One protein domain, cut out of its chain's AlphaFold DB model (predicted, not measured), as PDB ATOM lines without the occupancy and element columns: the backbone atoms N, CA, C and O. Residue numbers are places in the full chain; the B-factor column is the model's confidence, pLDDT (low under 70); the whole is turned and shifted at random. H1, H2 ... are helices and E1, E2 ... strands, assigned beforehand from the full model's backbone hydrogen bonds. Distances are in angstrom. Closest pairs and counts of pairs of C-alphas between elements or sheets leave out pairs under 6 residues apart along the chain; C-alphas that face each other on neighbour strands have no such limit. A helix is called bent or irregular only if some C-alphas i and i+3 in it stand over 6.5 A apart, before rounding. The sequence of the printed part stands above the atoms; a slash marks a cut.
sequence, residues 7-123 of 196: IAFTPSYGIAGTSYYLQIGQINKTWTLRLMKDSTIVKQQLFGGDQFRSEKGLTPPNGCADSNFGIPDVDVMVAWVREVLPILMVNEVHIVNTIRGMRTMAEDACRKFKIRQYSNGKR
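This is residues 7 to 123 of the 196 residues of an uncharacterized protein of Candidatus Lokiarchaeota archaeon (UniProt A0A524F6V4). A small, strongly twisted sheet of three strands, E1, E2 and E3, has the helix H2 packed over one face, while the long helix H3 passes along its E1 edge and runs on past the sheet, sticking out with residues 118 to 123. Residues 7 to 8 and 13 to 14 pair with E1, and the little helix H1 and the long link after it, residues 53 to 73, lie beyond the end of E3. The printed part has 117 residues with three named strands and then three named helices, E1 E2 E3 H1 H2 H3; the sheet, in the order E1 E2 E3, is antiparallel, and the class is mixed, helices and strands. The whole is compact, with a radius of gyration of the C-alphas of 14.9 A, yet its outline is elongated, 52 by 32 by 23 A.

E1, residues 20 to 27, begins at C-alpha 20 (8.939, -21.452, -30.007), spans 20.9 A and bends by 55 degrees at residue 24. E2, residues 30 to 37, spans 22.5 A. E3, residues 40 to 47, spans 20.5 A and bends by 52 degrees at residue 43. H1, residues 49 to 52, spans 6.1 A and is neither bent nor irregular, but only just. H2, residues 74 to 84, begins at C-alpha 74 (8.752, -3.753, -28.868) and spans 15.5 A. H3, residues 92 to 123, spans 46.8 A and ends at C-alpha 123 (23.522, -2.563, 5.252).

The strands form a meander, each the antiparallel neighbour of the one before. E1 and E2 are a hairpin at 155 degrees, with N 23 and O 34 within hydrogen-bond range at 2.9 A. E2 and E3 are a hairpin at 157 degrees, with N 35 and O 43 within range at 2.8 A. H2 is on the sheet at a height of 10.0 A, over E2 and E3, slantwise to the strands at 43 degrees to E2 on the local plane; its closest C-alphas to E2 are Met 77 and Leu 33, 7.6 A apart. H3 only grazes the sheet, with residues 95 to 106; its closest C-alphas to E1 are Met 102 and Ile 24, 7.1 A apart. With residues 95 to 103 alone, H3 touches H2, opposite ways at a steep tilt of 55 degrees, the closest C-alphas being Val 78 and Val 96 at 6.3 A. H1 is not on the sheet; it is close to but not clearly touching H2, with the closest C-alphas, Gln 51 and Val 76, 7.7 A apart. In H2 and H3 every O i to N i+4 pair is within hydrogen-bond range; H1 is too short for such a pair.

The C-alphas farthest apart, those of Leu 88 and Arg 123, are 54.2 A from each other. The printed part has no cut. The link H1 to H2, 21 residues, is long. The mean pLDDT of the printed part is 77.1, and it is under 70 in residues 49 to 69, 87 to 89 and 114 to 123.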
ATOM      1  N   ILE A   7      23.314 -13.663 -19.814       88.12
ATOM      2  CA  ILE A   7      22.656 -13.400 -18.544       88.12
ATOM      3  C   ILE A   7      21.179 -13.186 -18.852       88.12
ATOM      4  O   ILE A   7      20.808 -12.176 -19.446       88.12
ATOM      5  N   ALA A   8      20.344 -14.157 -18.489       88.81
ATOM      6  CA  ALA A   8      18.905 -14.074 -18.700       88.81
ATOM      7  C   ALA A   8      18.275 -13.046 -17.751       88.81
ATOM      8  O   ALA A   8      18.517 -13.086 -16.544       88.81
ATOM      9  N   PHE A   9      17.439 -12.161 -18.294       86.31
ATOM     10  CA  PHE A   9      16.634 -11.217 -17.510       86.31
ATOM     11  C   PHE A   9      15.177 -11.664 -17.388       86.31
ATOM     12  O   PHE A   9      14.498 -11.285 -16.436       86.31
ATOM     13  N   THR A  10      14.712 -12.506 -18.313       87.81
ATOM     14  CA  THR A  10      13.387 -13.127 -18.260       87.81
ATOM     15  C   THR A  10      13.485 -14.650 -18.271       87.81
ATOM     16  O   THR A  10      14.460 -15.216 -18.788       87.81
ATOM     17  N   PRO A  11      12.458 -15.349 -17.757       88.44
ATOM     18  CA  PRO A  11      12.251 -16.746 -18.113       88.44
ATOM     19  C   PRO A  11      12.006 -16.893 -19.625       88.44
ATOM     20  O   PRO A  11      11.743 -15.911 -20.331       88.44
ATOM     21  N   SER A  12      12.090 -18.129 -20.112       89.88
ATOM     22  CA  SER A  12      11.681 -18.490 -21.470       89.88
ATOM     23  C   SER A  12      10.165 -18.351 -21.603       89.88
ATOM     24  O   SER A  12       9.419 -18.984 -20.857       89.88
ATOM     25  N   TYR A  13       9.707 -17.533 -22.545       90.38
ATOM     26  CA  TYR A  13       8.297 -17.225 -22.750       90.38
ATOM     27  C   TYR A  13       7.799 -17.826 -24.059       90.38
ATOM     28  O   TYR A  13       8.319 -17.511 -25.126       90.38
ATOM     29  N   GLY A  14       6.801 -18.704 -23.986       89.81
ATOM     30  CA  GLY A  14       6.230 -19.335 -25.175       89.81
ATOM     31  C   GLY A  14       5.490 -18.330 -26.059       89.81
ATOM     32  O   GLY A  14       4.818 -17.421 -25.562       89.81
ATOM     33  N   ILE A  15       5.582 -18.506 -27.375       88.25
ATOM     34  CA  ILE A  15       4.706 -17.816 -28.324       88.25
ATOM     35  C   ILE A  15       3.488 -18.710 -28.559       88.25
ATOM     36  O   ILE A  15       3.607 -19.811 -29.101       88.25
ATOM     37  N   ALA A  16       2.313 -18.243 -28.132       85.50
ATOM     38  CA  ALA A  16       1.079 -19.017 -28.203       85.50
ATOM     39  C   ALA A  16       0.765 -19.470 -29.641       85.50
ATOM     40  O   ALA A  16       0.783 -18.668 -30.576       85.50
ATOM     41  N   GLY A  17       0.442 -20.758 -29.797       82.31
ATOM     42  CA  GLY A  17       0.222 -21.392 -31.102       82.31
ATOM     43  C   GLY A  17       1.492 -21.937 -31.763       82.31
ATOM     44  O   GLY A  17       1.434 -22.377 -32.905       82.31
ATOM     45  N   THR A  18       2.634 -21.930 -31.067       85.81
ATOM     46  CA  THR A  18       3.913 -22.413 -31.601       85.81
ATOM     47  C   THR A  18       4.700 -23.220 -30.563       85.81
ATOM     48  O   THR A  18       4.414 -23.150 -29.370       85.81
ATOM     49  N   SER A  19       5.729 -23.946 -31.011       88.00
ATOM     50  CA  SER A  19       6.737 -24.590 -30.146       88.00
ATOM     51  C   SER A  19       7.944 -23.688 -29.848       88.00
ATOM     52  O   SER A  19       8.964 -24.152 -29.340       88.00
ATOM     53  N   TYR A  20       7.852 -22.400 -30.190       90.50
ATOM     54  CA  TYR A  20       8.939 -21.452 -30.007       90.50
ATOM     55  C   TYR A  20       8.805 -20.684 -28.697       90.50
ATOM     56  O   TYR A  20       7.716 -20.287 -28.275       90.50
ATOM     57  N   TYR A  21       9.959 -20.417 -28.098       91.88
ATOM     58  CA  TYR A  21      10.109 -19.635 -26.887       91.88
ATOM     59  C   TYR A  21      11.025 -18.451 -27.156       91.88
ATOM     60  O   TYR A  21      12.017 -18.559 -27.879       91.88
ATOM     61  N   LEU A  22      10.717 -17.324 -26.536       93.00
ATOM     62  CA  LEU A  22      11.543 -16.135 -26.551       93.00
ATOM     63  C   LEU A  22      12.147 -15.916 -25.173       93.00
ATOM     64  O   LEU A  22      11.515 -16.150 -24.146       93.00
ATOM     65  N   GLN A  23      13.388 -15.453 -25.143       93.38
ATOM     66  CA  GLN A  23      14.047 -15.067 -23.905       93.38
ATOM     67  C   GLN A  23      14.902 -13.836 -24.145       93.38
ATOM     68  O   GLN A  23      15.699 -13.808 -25.084       93.38
ATOM     69  N   ILE A  24      14.755 -12.831 -23.286       91.81
ATOM     70  CA  ILE A  24      15.569 -11.622 -23.343       91.81
ATOM     71  C   ILE A  24      16.606 -11.634 -22.219       91.81
ATOM     72  O   ILE A  24      16.361 -12.064 -21.086       91.81
ATOM     73  N   GLY A  25      17.804 -11.185 -22.558       90.25
ATOM     74  CA  GLY A  25      18.919 -11.099 -21.637       90.25
ATOM     75  C   GLY A  25      20.018 -10.200 -22.171       90.25
ATOM     76  O   GLY A  25      19.789  -9.394 -23.071       90.25
ATOM     77  N   GLN A  26      21.216 -10.346 -21.623       87.50
ATOM     78  CA  GLN A  26      22.383  -9.586 -22.050       87.50
ATOM     79  C   GLN A  26      23.573 -10.496 -22.328       87.50
ATOM     80  O   GLN A  26      23.807 -11.478 -21.623       87.50
ATOM     81  N   ILE A  27      24.351 -10.121 -23.340       87.56
ATOM     82  CA  ILE A  27      25.680 -10.659 -23.625       87.56
ATOM     83  C   ILE A  27      26.609  -9.458 -23.719       87.56
ATOM     84  O   ILE A  27      26.332  -8.535 -24.478       87.56
ATOM     85  N   ASN A  28      27.688  -9.441 -22.933       83.56
ATOM     86  CA  ASN A  28      28.655  -8.336 -22.926       83.56
ATOM     87  C   ASN A  28      27.976  -6.955 -22.850       83.56
ATOM     88  O   ASN A  28      28.216  -6.089 -23.690       83.56
ATOM     89  N   LYS A  29      27.073  -6.778 -21.870       81.19
ATOM     90  CA  LYS A  29      26.344  -5.515 -21.618       81.19
ATOM     91  C   LYS A  29      25.454  -5.035 -22.779       81.19
ATOM     92  O   LYS A  29      24.994  -3.893 -22.784       81.19
ATOM     93  N   THR A  30      25.198  -5.909 -23.750       83.69
ATOM     94  CA  THR A  30      24.383  -5.649 -24.938       83.69
ATOM     95  C   THR A  30      23.119  -6.492 -24.859       83.69
ATOM     96  O   THR A  30      23.189  -7.700 -24.604       83.69
ATOM     97  N   TRP A  31      21.954  -5.872 -25.047       87.19
ATOM     98  CA  TRP A  31      20.684  -6.591 -25.003       87.19
ATOM     99  C   TRP A  31      20.615  -7.630 -26.108       87.19
ATOM    100  O   TRP A  31      21.039  -7.401 -27.235       87.19
ATOM    101  N   THR A  32      20.116  -8.808 -25.766       90.25
ATOM    102  CA  THR A  32      20.051  -9.953 -26.663       90.25
ATOM    103  C   THR A  32      18.694 -10.624 -26.534       90.25
ATOM    104  O   THR A  32      18.287 -10.982 -25.427       90.25
ATOM    105  N   LEU A  33      18.019 -10.836 -27.663       92.81
ATOM    106  CA  LEU A  33      16.819 -11.668 -27.746       92.81
ATOM    107  C   LEU A  33      17.210 -13.023 -28.327       92.81
ATOM    108  O   LEU A  33      17.929 -13.107 -29.323       92.81
ATOM    109  N   ARG A  34      16.747 -14.087 -27.682       93.50
ATOM    110  CA  ARG A  34      16.940 -15.466 -28.116       93.50
ATOM    111  C   ARG A  34      15.611 -16.063 -28.509       93.50
ATOM    112  O   ARG A  34      14.663 -16.020 -27.729       93.50
ATOM    113  N   LEU A  35      15.594 -16.658 -29.691       92.75
ATOM    114  CA  LEU A  35      14.564 -17.576 -30.123       92.75
ATOM    115  C   LEU A  35      15.046 -18.995 -29.837       92.75
ATOM    116  O   LEU A  35      16.115 -19.407 -30.295       92.75
ATOM    117  N   MET A  36      14.250 -19.733 -29.086       91.62
ATOM    118  CA  MET A  36      14.526 -21.105 -28.695       91.62
ATOM    119  C   MET A  36      13.407 -22.018 -29.175       91.62
ATOM    120  O   MET A  36      12.251 -21.608 -29.276       91.62
ATOM    121  N   LYS A  37      13.766 -23.265 -29.449       89.75
ATOM    122  CA  LYS A  37      12.836 -24.365 -29.667       89.75
ATOM    123  C   LYS A  37      13.279 -25.476 -28.732       89.75
ATOM    124  O   LYS A  37      14.431 -25.913 -28.797       89.75
ATOM    125  N   ASP A  38      12.397 -25.843 -27.814       86.19
ATOM    126  CA  ASP A  38      12.715 -26.734 -26.699       86.19
ATOM    127  C   ASP A  38      13.914 -26.190 -25.890       86.19
ATOM    128  O   ASP A  38      13.889 -25.050 -25.421       86.19
ATOM    129  N   SER A  39      14.991 -26.966 -25.754       84.81
ATOM    130  CA  SER A  39      16.231 -26.567 -25.075       84.81
ATOM    131  C   SER A  39      17.294 -25.971 -26.005       84.81
ATOM    132  O   SER A  39      18.412 -25.699 -25.565       84.81
ATOM    133  N   THR A  40      16.994 -25.809 -27.297       88.69
ATOM    134  CA  THR A  40      17.975 -25.388 -28.306       88.69
ATOM    135  C   THR A  40      17.782 -23.930 -28.702       88.69
ATOM    136  O   THR A  40      16.658 -23.457 -28.879       88.69
ATOM    137  N   ILE A  41      18.889 -23.196 -28.850       90.62
ATOM    138  CA  ILE A  41      18.868 -21.824 -29.366       90.62
ATOM    139  C   ILE A  41      18.801 -21.915 -30.888       90.62
ATOM    140  O   ILE A  41      19.758 -22.344 -31.525       90.62
ATOM    141  N   VAL A  42      17.676 -21.493 -31.459       90.44
ATOM    142  CA  VAL A  42      17.460 -21.473 -32.912       90.44
ATOM    143  C   VAL A  42      18.163 -20.270 -33.520       90.44
ATOM    144  O   VAL A  42      18.880 -20.383 -34.510       90.44
ATOM    145  N   LYS A  43      17.959 -19.096 -32.917       91.38
ATOM    146  CA  LYS A  43      18.595 -17.858 -33.358       91.38
ATOM    147  C   LYS A  43      18.713 -16.875 -32.205       91.38
ATOM    148  O   LYS A  43      17.939 -16.913 -31.250       91.38
ATOM    149  N   GLN A  44      19.686 -15.984 -32.299       92.12
ATOM    150  CA  GLN A  44      19.891 -14.914 -31.333       92.12
ATOM    151  C   GLN A  44      20.229 -13.619 -32.058       92.12
ATOM    152  O   GLN A  44      20.891 -13.650 -33.094       92.12
ATOM    153  N   GLN A  45      19.796 -12.500 -31.490       91.62
ATOM    154  CA  GLN A  45      20.085 -11.166 -31.995       91.62
ATOM    155  C   GLN A  45      20.622 -10.306 -30.879       91.62
ATOM    156  O   GLN A  45      19.977 -10.178 -29.840       91.62
ATOM    157  N   LEU A  46      21.786  -9.711 -31.120       89.38
ATOM    158  CA  LEU A  46      22.312  -8.646 -30.287       89.38
ATOM    159  C   LEU A  46      21.750  -7.326 -30.810       89.38
ATOM    160  O   LEU A  46      21.861  -7.021 -31.997       89.38
ATOM    161  N   PHE A  47      21.152  -6.555 -29.915       84.56
ATOM    162  CA  PHE A  47      20.692  -5.203 -30.180       84.56
ATOM    163  C   PHE A  47      21.750  -4.262 -29.626       84.56
ATOM    164  O   PHE A  47      21.961  -4.213 -28.413       84.56
ATOM    165  N   GLY A  48      22.431  -3.543 -30.515       73.31
ATOM    166  CA  GLY A  48      23.464  -2.557 -30.202       73.31
ATOM    167  C   GLY A  48      23.492  -1.450 -31.258       73.31
ATOM    168  O   GLY A  48      23.081  -1.671 -32.396       73.31
ATOM    169  N   GLY A  49      23.984  -0.263 -30.896       65.44
ATOM    170  CA  GLY A  49      24.233   0.825 -31.852       65.44
ATOM    171  C   GLY A  49      22.967   1.489 -32.416       65.44
ATOM    172  O   GLY A  49      22.023   1.756 -31.674       65.44
ATOM    173  N   ASP A  50      22.963   1.770 -33.726       54.03
ATOM    174  CA  ASP A  50      21.939   2.552 -34.453       54.03
ATOM    175  C   ASP A  50      20.500   2.009 -34.345       54.03
ATOM    176  O   ASP A  50      19.545   2.736 -34.598       54.03
ATOM    177  N   GLN A  51      20.306   0.762 -33.905       55.59
ATOM    178  CA  GLN A  51      18.976   0.179 -33.662       55.59
ATOM    179  C   GLN A  51      18.268   0.759 -32.424       55.59
ATOM    180  O   GLN A  51      17.068   0.564 -32.253       55.59
ATOM    181  N   PHE A  52      18.993   1.490 -31.570       53.66
ATOM    182  CA  PHE A  52      18.439   2.256 -30.445       53.66
ATOM    183  C   PHE A  52      18.174   3.725 -30.778       53.66
ATOM    184  O   PHE A  52      17.781   4.504 -29.904       53.66
ATOM    185  N   ARG A  53      18.393   4.127 -32.034       46.62
ATOM    186  CA  ARG A  53      18.073   5.463 -32.533       46.62
ATOM    187  C   ARG A  53      16.574   5.517 -32.832       46.62
ATOM    188  O   ARG A  53      16.146   5.458 -33.978       46.62
ATOM    189  N   SER A  54      15.758   5.596 -31.784       44.06
ATOM    190  CA  SER A  54      14.373   6.029 -31.970       44.06
ATOM    191  C   SER A  54      14.380   7.481 -32.476       44.06
ATOM    192  O   SER A  54      15.267   8.259 -32.108       44.06
ATOM    193  N   GLU A  55      13.384   7.888 -33.271       39.38
ATOM    194  CA  GLU A  55      13.156   9.300 -33.644       39.38
ATOM    195  C   GLU A  55      13.043  10.235 -32.418       39.38
ATOM    196  O   GLU A  55      13.198  11.448 -32.536       39.38
ATOM    197  N   LYS A  56      12.839   9.680 -31.216       38.47
ATOM    198  CA  LYS A  56      12.845  10.377 -29.925       38.47
ATOM    199  C   LYS A  56      14.150  10.145 -29.161       38.47
ATOM    200  O   LYS A  56      14.139   9.792 -27.987       38.47
ATOM    201  N   GLY A  57      15.282  10.358 -29.827       35.12
ATOM    202  CA  GLY A  57      16.603  10.246 -29.216       35.12
ATOM    203  C   GLY A  57      16.959   8.820 -28.793       35.12
ATOM    204  O   GLY A  57      16.133   7.903 -28.794       35.12
ATOM    205  N   LEU A  58      18.235   8.632 -28.448       43.03
ATOM    206  CA  LEU A  58      18.695   7.454 -27.716       43.03
ATOM    207  C   LEU A  58      17.715   7.232 -26.564       43.03
ATOM    208  O   LEU A  58      17.544   8.148 -25.754       43.03
ATOM    209  N   THR A  59      17.085   6.055 -26.469       45.56
ATOM    210  CA  THR A  59      16.519   5.672 -25.174       45.56
ATOM    211  C   THR A  59      17.676   5.835 -24.192       45.56
ATOM    212  O   THR A  59      18.735   5.232 -24.412       45.56
ATOM    213  N   PRO A  60      17.560   6.723 -23.181       45.72
ATOM    214  CA  PRO A  60      18.636   6.891 -22.222       45.72
ATOM    215  C   PRO A  60      18.981   5.506 -21.670       45.72
ATOM    216  O   PRO A  60      18.124   4.614 -21.732       45.72
ATOM    217  N   PRO A  61      20.190   5.280 -21.131       50.91
ATOM    218  CA  PRO A  61      20.469   4.082 -20.351       50.91
ATOM    219  C   PRO A  61      19.472   4.047 -19.184       50.91
ATOM    220  O   PRO A  61      19.712   4.564 -18.094       50.91
ATOM    221  N   ASN A  62      18.284   3.501 -19.432       47.44
ATOM    222  CA  ASN A  62      17.184   3.446 -18.498       47.44
ATOM    223  C   ASN A  62      17.559   2.308 -17.570       47.44
ATOM    224  O   ASN A  62      17.308   1.138 -17.841       47.44
ATOM    225  N   GLY A  63      18.306   2.713 -16.539       50.78
ATOM    226  CA  GLY A  63      19.285   1.911 -15.830       50.78
ATOM    227  C   GLY A  63      18.916   0.450 -15.650       50.78
ATOM    228  O   GLY A  63      18.072   0.086 -14.837       50.78
ATOM    229  N   CYS A  64      19.640  -0.397 -16.349       52.47
ATOM    230  CA  CYS A  64      19.685  -1.794 -16.022       52.47
ATOM    231  C   CYS A  64      21.103  -2.281 -16.237       52.47
ATOM    232  O   CYS A  64      21.591  -2.212 -17.364       52.47
ATOM    233  N   ALA A  65      21.736  -2.687 -15.133       52.66
ATOM    234  CA  ALA A  65      23.022  -3.374 -15.063       52.66
ATOM    235  C   ALA A  65      24.022  -2.942 -16.149       52.66
ATOM    236  O   ALA A  65      24.126  -3.619 -17.162       52.66
ATOM    237  N   ASP A  66      24.714  -1.813 -15.949       54.84
ATOM    238  CA  ASP A  66      25.846  -1.337 -16.765       54.84
ATOM    239  C   ASP A  66      25.720  -1.555 -18.285       54.84
ATOM    240  O   ASP A  66      26.716  -1.833 -18.954       54.84
ATOM    241  N   SER A  67      24.503  -1.500 -18.833       57.62
ATOM    242  CA  SER A  67      24.279  -1.741 -20.253       57.62
ATOM    243  C   SER A  67      24.625  -0.499 -21.049       57.62
ATOM    244  O   SER A  67      24.365   0.628 -20.628       57.62
ATOM    245  N   ASN A  68      25.203  -0.716 -22.228       55.97
ATOM    246  CA  ASN A  68      25.565   0.381 -23.121       55.97
ATOM    247  C   ASN A  68      24.321   1.043 -23.747       55.97
ATOM    248  O   ASN A  68      24.409   2.164 -24.240       55.97
ATOM    249  N   PHE A  69      23.170   0.356 -23.721       64.94
ATOM    250  CA  PHE A  69      21.914   0.760 -24.357       64.94
ATOM    251  C   PHE A  69      20.693   0.346 -23.515       64.94
ATOM    252  O   PHE A  69      20.765  -0.606 -22.734       64.94
ATOM    253  N   GLY A  70      19.562   1.041 -23.684       73.00
ATOM    254  CA  GLY A  70      18.282   0.687 -23.052       73.00
ATOM    255  C   GLY A  70      17.725  -0.665 -23.521       73.00
ATOM    256  O   GLY A  70      18.264  -1.284 -24.431       73.00
ATOM    257  N   ILE A  71      16.644  -1.151 -22.900       81.69
ATOM    258  CA  ILE A  71      15.939  -2.348 -23.399       81.69
ATOM    259  C   ILE A  71      15.375  -2.027 -24.798       81.69
ATOM    260  O   ILE A  71      14.779  -0.956 -24.945       81.69
ATOM    261  N   PRO A  72      15.535  -2.912 -25.804       84.44
ATOM    262  CA  PRO A  72      15.010  -2.695 -27.150       84.44
ATOM    263  C   PRO A  72      13.513  -2.390 -27.158       84.44
ATOM    264  O   PRO A  72      12.756  -2.886 -26.319       84.44
ATOM    265  N   ASP A  73      13.077  -1.598 -28.134       84.88
ATOM    266  CA  ASP A  73      11.657  -1.333 -28.318       84.88
ATOM    267  C   ASP A  73      10.916  -2.560 -28.850       84.88
ATOM    268  O   ASP A  73      11.470  -3.421 -29.538       84.88
ATOM    269  N   VAL A  74       9.628  -2.630 -28.506       87.94
ATOM    270  CA  VAL A  74       8.752  -3.753 -28.868       87.94
ATOM    271  C   VAL A  74       8.739  -3.953 -30.377       87.94
ATOM    272  O   VAL A  74       8.895  -5.084 -30.825       87.94
ATOM    273  N   ASP A  75       8.626  -2.877 -31.152       88.62
ATOM    274  CA  ASP A  75       8.513  -2.957 -32.609       88.62
ATOM    275  C   ASP A  75       9.792  -3.503 -33.254       88.62
ATOM    276  O   ASP A  75       9.717  -4.335 -34.158       88.62
ATOM    277  N   VAL A  76      10.965  -3.134 -32.728       88.31
ATOM    278  CA  VAL A  76      12.267  -3.652 -33.182       88.31
ATOM    279  C   VAL A  76      12.381  -5.151 -32.897       88.31
ATOM    280  O   VAL A  76      12.785  -5.930 -33.761       88.31
ATOM    281  N   MET A  77      11.981  -5.582 -31.697       89.56
ATOM    282  CA  MET A  77      11.975  -7.004 -31.341       89.56
ATOM    283  C   MET A  77      10.977  -7.799 -32.187       89.56
ATOM    284  O   MET A  77      11.297  -8.893 -32.644       89.56
ATOM    285  N   VAL A  78       9.779  -7.254 -32.418       90.38
ATOM    286  CA  VAL A  78       8.741  -7.881 -33.246       90.38
ATOM    287  C   VAL A  78       9.223  -8.021 -34.688       90.38
ATOM    288  O   VAL A  78       9.068  -9.097 -35.261       90.38
ATOM    289  N   ALA A  79       9.824  -6.973 -35.260       88.81
ATOM    290  CA  ALA A  79      10.368  -6.996 -36.615       88.81
ATOM    291  C   ALA A  79      11.401  -8.116 -36.777       88.81
ATOM    292  O   ALA A  79      11.268  -8.950 -37.670       88.81
ATOM    293  N   TRP A  80      12.346  -8.224 -35.841       90.38
ATOM    294  CA  TRP A  80      13.317  -9.313 -35.856       90.38
ATOM    295  C   TRP A  80      12.655 -10.694 -35.744       90.38
ATOM    296  O   TRP A  80      12.996 -11.610 -36.489       90.38
ATOM    297  N   VAL A  81      11.670 -10.870 -34.855       89.44
ATOM    298  CA  VAL A  81      10.968 -12.159 -34.740       89.44
ATOM    299  C   VAL A  81      10.265 -12.533 -36.051       89.44
ATOM    300  O   VAL A  81      10.277 -13.709 -36.404       89.44
ATOM    301  N   ARG A  82       9.721 -11.568 -36.805       87.06
ATOM    302  CA  ARG A  82       9.126 -11.814 -38.135       87.06
ATOM    303  C   ARG A  82      10.146 -12.222 -39.190       87.06
ATOM    304  O   ARG A  82       9.823 -13.019 -40.060       87.06
ATOM    305  N   GLU A  83      11.359 -11.683 -39.132       87.06
ATOM    306  CA  GLU A  83      12.434 -12.079 -40.050       87.06
ATOM    307  C   GLU A  83      12.896 -13.517 -39.799       87.06
ATOM    308  O   GLU A  83      13.350 -14.207 -40.711       87.06
ATOM    309  N   VAL A  84      12.822 -13.967 -38.544       86.38
ATOM    310  CA  VAL A  84      13.309 -15.287 -38.143       86.38
ATOM    311  C   VAL A  84      12.229 -16.360 -38.227       86.38
ATOM    312  O   VAL A  84      12.525 -17.484 -38.631       86.38
ATOM    313  N   LEU A  85      10.998 -16.046 -37.823       83.00
ATOM    314  CA  LEU A  85       9.884 -16.983 -37.865       83.00
ATOM    315  C   LEU A  85       9.141 -16.851 -39.195       83.00
ATOM    316  O   LEU A  85       8.641 -15.771 -39.504       83.00
ATOM    317  N   PRO A  86       8.998 -17.938 -39.970       71.56
ATOM    318  CA  PRO A  86       8.214 -17.892 -41.192       71.56
ATOM    319  C   PRO A  86       6.764 -17.492 -40.874       71.56
ATOM    320  O   PRO A  86       6.088 -18.128 -40.062       71.56
ATOM    321  N   ILE A  87       6.301 -16.433 -41.548       57.16
ATOM    322  CA  ILE A  87       5.032 -15.708 -41.321       57.16
ATOM    323  C   ILE A  87       3.804 -16.637 -41.307       57.16
ATOM    324  O   ILE A  87       2.806 -16.351 -40.654       57.16
ATOM    325  N   LEU A  88       3.888 -17.786 -41.979       58.69
ATOM    326  CA  LEU A  88       2.775 -18.720 -42.148       58.69
ATOM    327  C   LEU A  88       2.368 -19.476 -40.871       58.69
ATOM    328  O   LEU A  88       1.334 -20.137 -40.887       58.69
ATOM    329  N   MET A  89       3.143 -19.415 -39.781       61.50
ATOM    330  CA  MET A  89       2.895 -20.261 -38.600       61.50
ATOM    331  C   MET A  89       2.460 -19.521 -37.332       61.50
ATOM    332  O   MET A  89       2.129 -20.184 -36.349       61.50
ATOM    333  N   VAL A  90       2.475 -18.184 -37.294       73.50
ATOM    334  CA  VAL A  90       2.347 -17.455 -36.019       73.50
ATOM    335  C   VAL A  90       1.447 -16.233 -36.129       73.50
ATOM    336  O   VAL A  90       1.634 -15.380 -36.990       73.50
ATOM    337  N   ASN A  91       0.498 -16.115 -35.198       83.44
ATOM    338  CA  ASN A  91      -0.331 -14.924 -35.064       83.44
ATOM    339  C   ASN A  91       0.504 -13.742 -34.535       83.44
ATOM    340  O   ASN A  91       1.094 -13.813 -33.453       83.44
ATOM    341  N   GLU A  92       0.507 -12.634 -35.275       85.38
ATOM    342  CA  GLU A  92       1.219 -11.400 -34.936       85.38
ATOM    343  C   GLU A  92       0.852 -10.861 -33.548       85.38
ATOM    344  O   GLU A  92       1.728 -10.444 -32.788       85.38
ATOM    345  N   VAL A  93      -0.424 -10.943 -33.168       89.06
ATOM    346  CA  VAL A  93      -0.910 -10.482 -31.861       89.06
ATOM    347  C   VAL A  93      -0.234 -11.253 -30.727       89.06
ATOM    348  O   VAL A  93       0.120 -10.671 -29.701       89.06
ATOM    349  N   HIS A  94      -0.005 -12.554 -30.912       89.06
ATOM    350  CA  HIS A  94       0.655 -13.382 -29.904       89.06
ATOM    351  C   HIS A  94       2.134 -13.023 -29.772       89.06
ATOM    352  O   HIS A  94       2.627 -12.917 -28.652       89.06
ATOM    353  N   ILE A  95       2.822 -12.759 -30.889       89.06
ATOM    354  CA  ILE A  95       4.216 -12.292 -30.876       89.06
ATOM    355  C   ILE A  95       4.319 -10.972 -30.105       89.06
ATOM    356  O   ILE A  95       5.125 -10.852 -29.182       89.06
ATOM    357  N   VAL A  96       3.471  -9.997 -30.445       91.56
ATOM    358  CA  VAL A  96       3.470  -8.672 -29.813       91.56
ATOM    359  C   VAL A  96       3.179  -8.777 -28.316       91.56
ATOM    360  O   VAL A  96       3.891  -8.173 -27.514       91.56
ATOM    361  N   ASN A  97       2.176  -9.561 -27.913       91.81
ATOM    362  CA  ASN A  97       1.821  -9.731 -26.503       91.81
ATOM    363  C   ASN A  97       2.933 -10.421 -25.706       91.81
ATOM    364  O   ASN A  97       3.270  -9.961 -24.613       91.81
ATOM    365  N   THR A  98       3.543 -11.472 -26.261       90.88
ATOM    366  CA  THR A  98       4.689 -12.152 -25.644       90.88
ATOM    367  C   THR A  98       5.861 -11.189 -25.460       90.88
ATOM    368  O   THR A  98       6.412 -11.095 -24.366       90.88
ATOM    369  N   ILE A  99       6.205 -10.412 -26.490       91.56
ATOM    370  CA  ILE A  99       7.313  -9.450 -26.427       91.56
ATOM    371  C   ILE A  99       7.022  -8.325 -25.427       91.56
ATOM    372  O   ILE A  99       7.904  -7.963 -24.650       91.56
ATOM    373  N   ARG A 100       5.792  -7.795 -25.387       91.62
ATOM    374  CA  ARG A 100       5.389  -6.781 -24.395       91.62
ATOM    375  C   ARG A 100       5.518  -7.309 -22.969       91.62
ATOM    376  O   ARG A 100       6.119  -6.634 -22.141       91.62
ATOM    377  N   GLY A 101       5.007  -8.512 -22.701       89.94
ATOM    378  CA  GLY A 101       5.116  -9.148 -21.387       89.94
ATOM    379  C   GLY A 101       6.566  -9.426 -20.984       89.94
ATOM    380  O   GLY A 101       6.961  -9.186 -19.849       89.94
ATOM    381  N   MET A 102       7.401  -9.862 -21.926       91.44
ATOM    382  CA  MET A 102       8.830 -10.037 -21.668       91.44
ATOM    383  C   MET A 102       9.534  -8.714 -21.370       91.44
ATOM    384  O   MET A 102      10.358  -8.655 -20.459       91.44
ATOM    385  N   ARG A 103       9.218  -7.648 -22.113       88.62
ATOM    386  CA  ARG A 103       9.804  -6.324 -21.886       88.62
ATOM    387  C   ARG A 103       9.464  -5.807 -20.493       88.62
ATOM    388  O   ARG A 103      10.373  -5.388 -19.784       88.62
ATOM    389  N   THR A 104       8.201  -5.884 -20.071       87.81
ATOM    390  CA  THR A 104       7.800  -5.431 -18.730       87.81
ATOM    391  C   THR A 104       8.486  -6.243 -17.632       87.81
ATOM    392  O   THR A 104       8.965  -5.675 -16.653       87.81
ATOM    393  N   MET A 105       8.641  -7.560 -17.815       86.94
ATOM    394  CA  MET A 105       9.406  -8.397 -16.883       86.94
ATOM    395  C   MET A 105      10.887  -8.016 -16.830       86.94
ATOM    396  O   MET A 105      11.467  -7.984 -15.744       86.94
ATOM    397  N   ALA A 106      11.500  -7.720 -17.977       85.69
ATOM    398  CA  ALA A 106      12.876  -7.245 -18.029       85.69
ATOM    399  C   ALA A 106      13.010  -5.902 -17.294       85.69
ATOM    400  O   ALA A 106      13.886  -5.762 -16.446       85.69
ATOM    401  N   GLU A 107      12.102  -4.953 -17.529       85.38
ATOM    402  CA  GLU A 107      12.046  -3.663 -16.825       85.38
ATOM    403  C   GLU A 107      11.883  -3.831 -15.304       85.38
ATOM    404  O   GLU A 107      12.565  -3.164 -14.518       85.38
ATOM    405  N   ASP A 108      11.041  -4.763 -14.862       84.88
ATOM    406  CA  ASP A 108      10.868  -5.070 -13.443       84.88
ATOM    407  C   ASP A 108      12.105  -5.749 -12.840       84.88
ATOM    408  O   ASP A 108      12.495  -5.435 -11.710       84.88
ATOM    409  N   ALA A 109      12.763  -6.649 -13.578       83.19
ATOM    410  CA  ALA A 109      14.032  -7.249 -13.171       83.19
ATOM    411  C   ALA A 109      15.121  -6.173 -13.013       83.19
ATOM    412  O   ALA A 109      15.850  -6.166 -12.019       83.19
ATOM    413  N   CYS A 110      15.156  -5.200 -13.923       79.31
ATOM    414  CA  CYS A 110      16.021  -4.030 -13.850       79.31
ATOM    415  C   CYS A 110      15.740  -3.169 -12.619       79.31
ATOM    416  O   CYS A 110      16.662  -2.801 -11.884       79.31
ATOM    417  N   ARG A 111      14.461  -2.893 -12.339       78.12
ATOM    418  CA  ARG A 111      14.046  -2.144 -11.146       78.12
ATOM    419  C   ARG A 111      14.483  -2.864  -9.868       78.12
ATOM    420  O   ARG A 111      15.065  -2.238  -8.983       78.12
ATOM    421  N   LYS A 112      14.272  -4.182  -9.787       78.94
ATOM    422  CA  LYS A 112      14.696  -5.015  -8.648       78.94
ATOM    423  C   LYS A 112      16.215  -5.034  -8.479       78.94
ATOM    424  O   LYS A 112      16.692  -4.989  -7.347       78.94
ATOM    425  N   PHE A 113      16.972  -5.065  -9.574       72.62
ATOM    426  CA  PHE A 113      18.431  -5.019  -9.531       72.62
ATOM    427  C   PHE A 113      18.945  -3.700  -8.935       72.62
ATOM    428  O   PHE A 113      19.778  -3.735  -8.030       72.62
ATOM    429  N   LYS A 114      18.381  -2.551  -9.338       68.94
ATOM    430  CA  LYS A 114      18.706  -1.254  -8.714       68.94
ATOM    431  C   LYS A 114      18.412  -1.253  -7.220       68.94
ATOM    432  O   LYS A 114      19.270  -0.882  -6.429       68.94
ATOM    433  N   ILE A 115      17.210  -1.684  -6.829       68.38
ATOM    434  CA  ILE A 115      16.798  -1.704  -5.416       68.38
ATOM    435  C   ILE A 115      17.781  -2.534  -4.586       68.38
ATOM    436  O   ILE A 115      18.185  -2.084  -3.519       68.38
ATOM    437  N   ARG A 116      18.221  -3.692  -5.097       62.91
ATOM    438  CA  ARG A 116      19.224  -4.540  -4.433       62.91
ATOM    439  C   ARG A 116      20.584  -3.857  -4.288       62.91
ATOM    440  O   ARG A 116      21.200  -3.977  -3.233       62.91
ATOM    441  N   GLN A 117      21.044  -3.124  -5.303       60.38
ATOM    442  CA  GLN A 117      22.284  -2.347  -5.196       60.38
ATOM    443  C   GLN A 117      22.182  -1.260  -4.114       60.38
ATOM    444  O   GLN A 117      23.066  -1.155  -3.268       60.38
ATOM    445  N   TYR A 118      21.073  -0.513  -4.069       57.03
ATOM    446  CA  TYR A 118      20.857   0.515  -3.043       57.03
ATOM    447  C   TYR A 118      20.636  -0.062  -1.636       57.03
ATOM    448  O   TYR A 118      21.061   0.546  -0.655       57.03
ATOM    449  N   SER A 119      19.986  -1.224  -1.502       56.25
ATOM    450  CA  SER A 119      19.763  -1.863  -0.199       56.25
ATOM    451  C   SER A 119      21.033  -2.487   0.373       56.25
ATOM    452  O   SER A 119      21.228  -2.457   1.585       56.25
ATOM    453  N   ASN A 120      21.913  -3.019  -0.481       50.66
ATOM    454  CA  ASN A 120      23.197  -3.562  -0.041       50.66
ATOM    455  C   ASN A 120      24.145  -2.450   0.426       50.66
ATOM    456  O   ASN A 120      24.794  -2.621   1.450       50.66
ATOM    457  N   GLY A 121      24.130  -1.278  -0.221       47.06
ATOM    458  CA  GLY A 121      24.893  -0.110   0.240       47.06
ATOM    459  C   GLY A 121      24.406   0.498   1.565       47.06
ATOM    460  O   GLY A 121      25.161   1.205   2.218       47.06
ATOM    461  N   LYS A 122      23.166   0.218   2.001       46.16
ATOM    462  CA  LYS A 122      22.652   0.673   3.310       46.16
ATOM    463  C   LYS A 122      22.957  -0.284   4.467       46.16
ATOM    464  O   LYS A 122      22.977   0.163   5.607       46.16
ATOM    465  N   ARG A 123      23.197  -1.575   4.202       44.56
ATOM    466  CA  ARG A 123      23.522  -2.563   5.252       44.56
ATOM    467  C   ARG A 123      24.955  -2.451   5.774       44.56
ATOM    468  O   ARG A 123      25.207  -2.883   6.889       44.56
TER     469      ARG A 123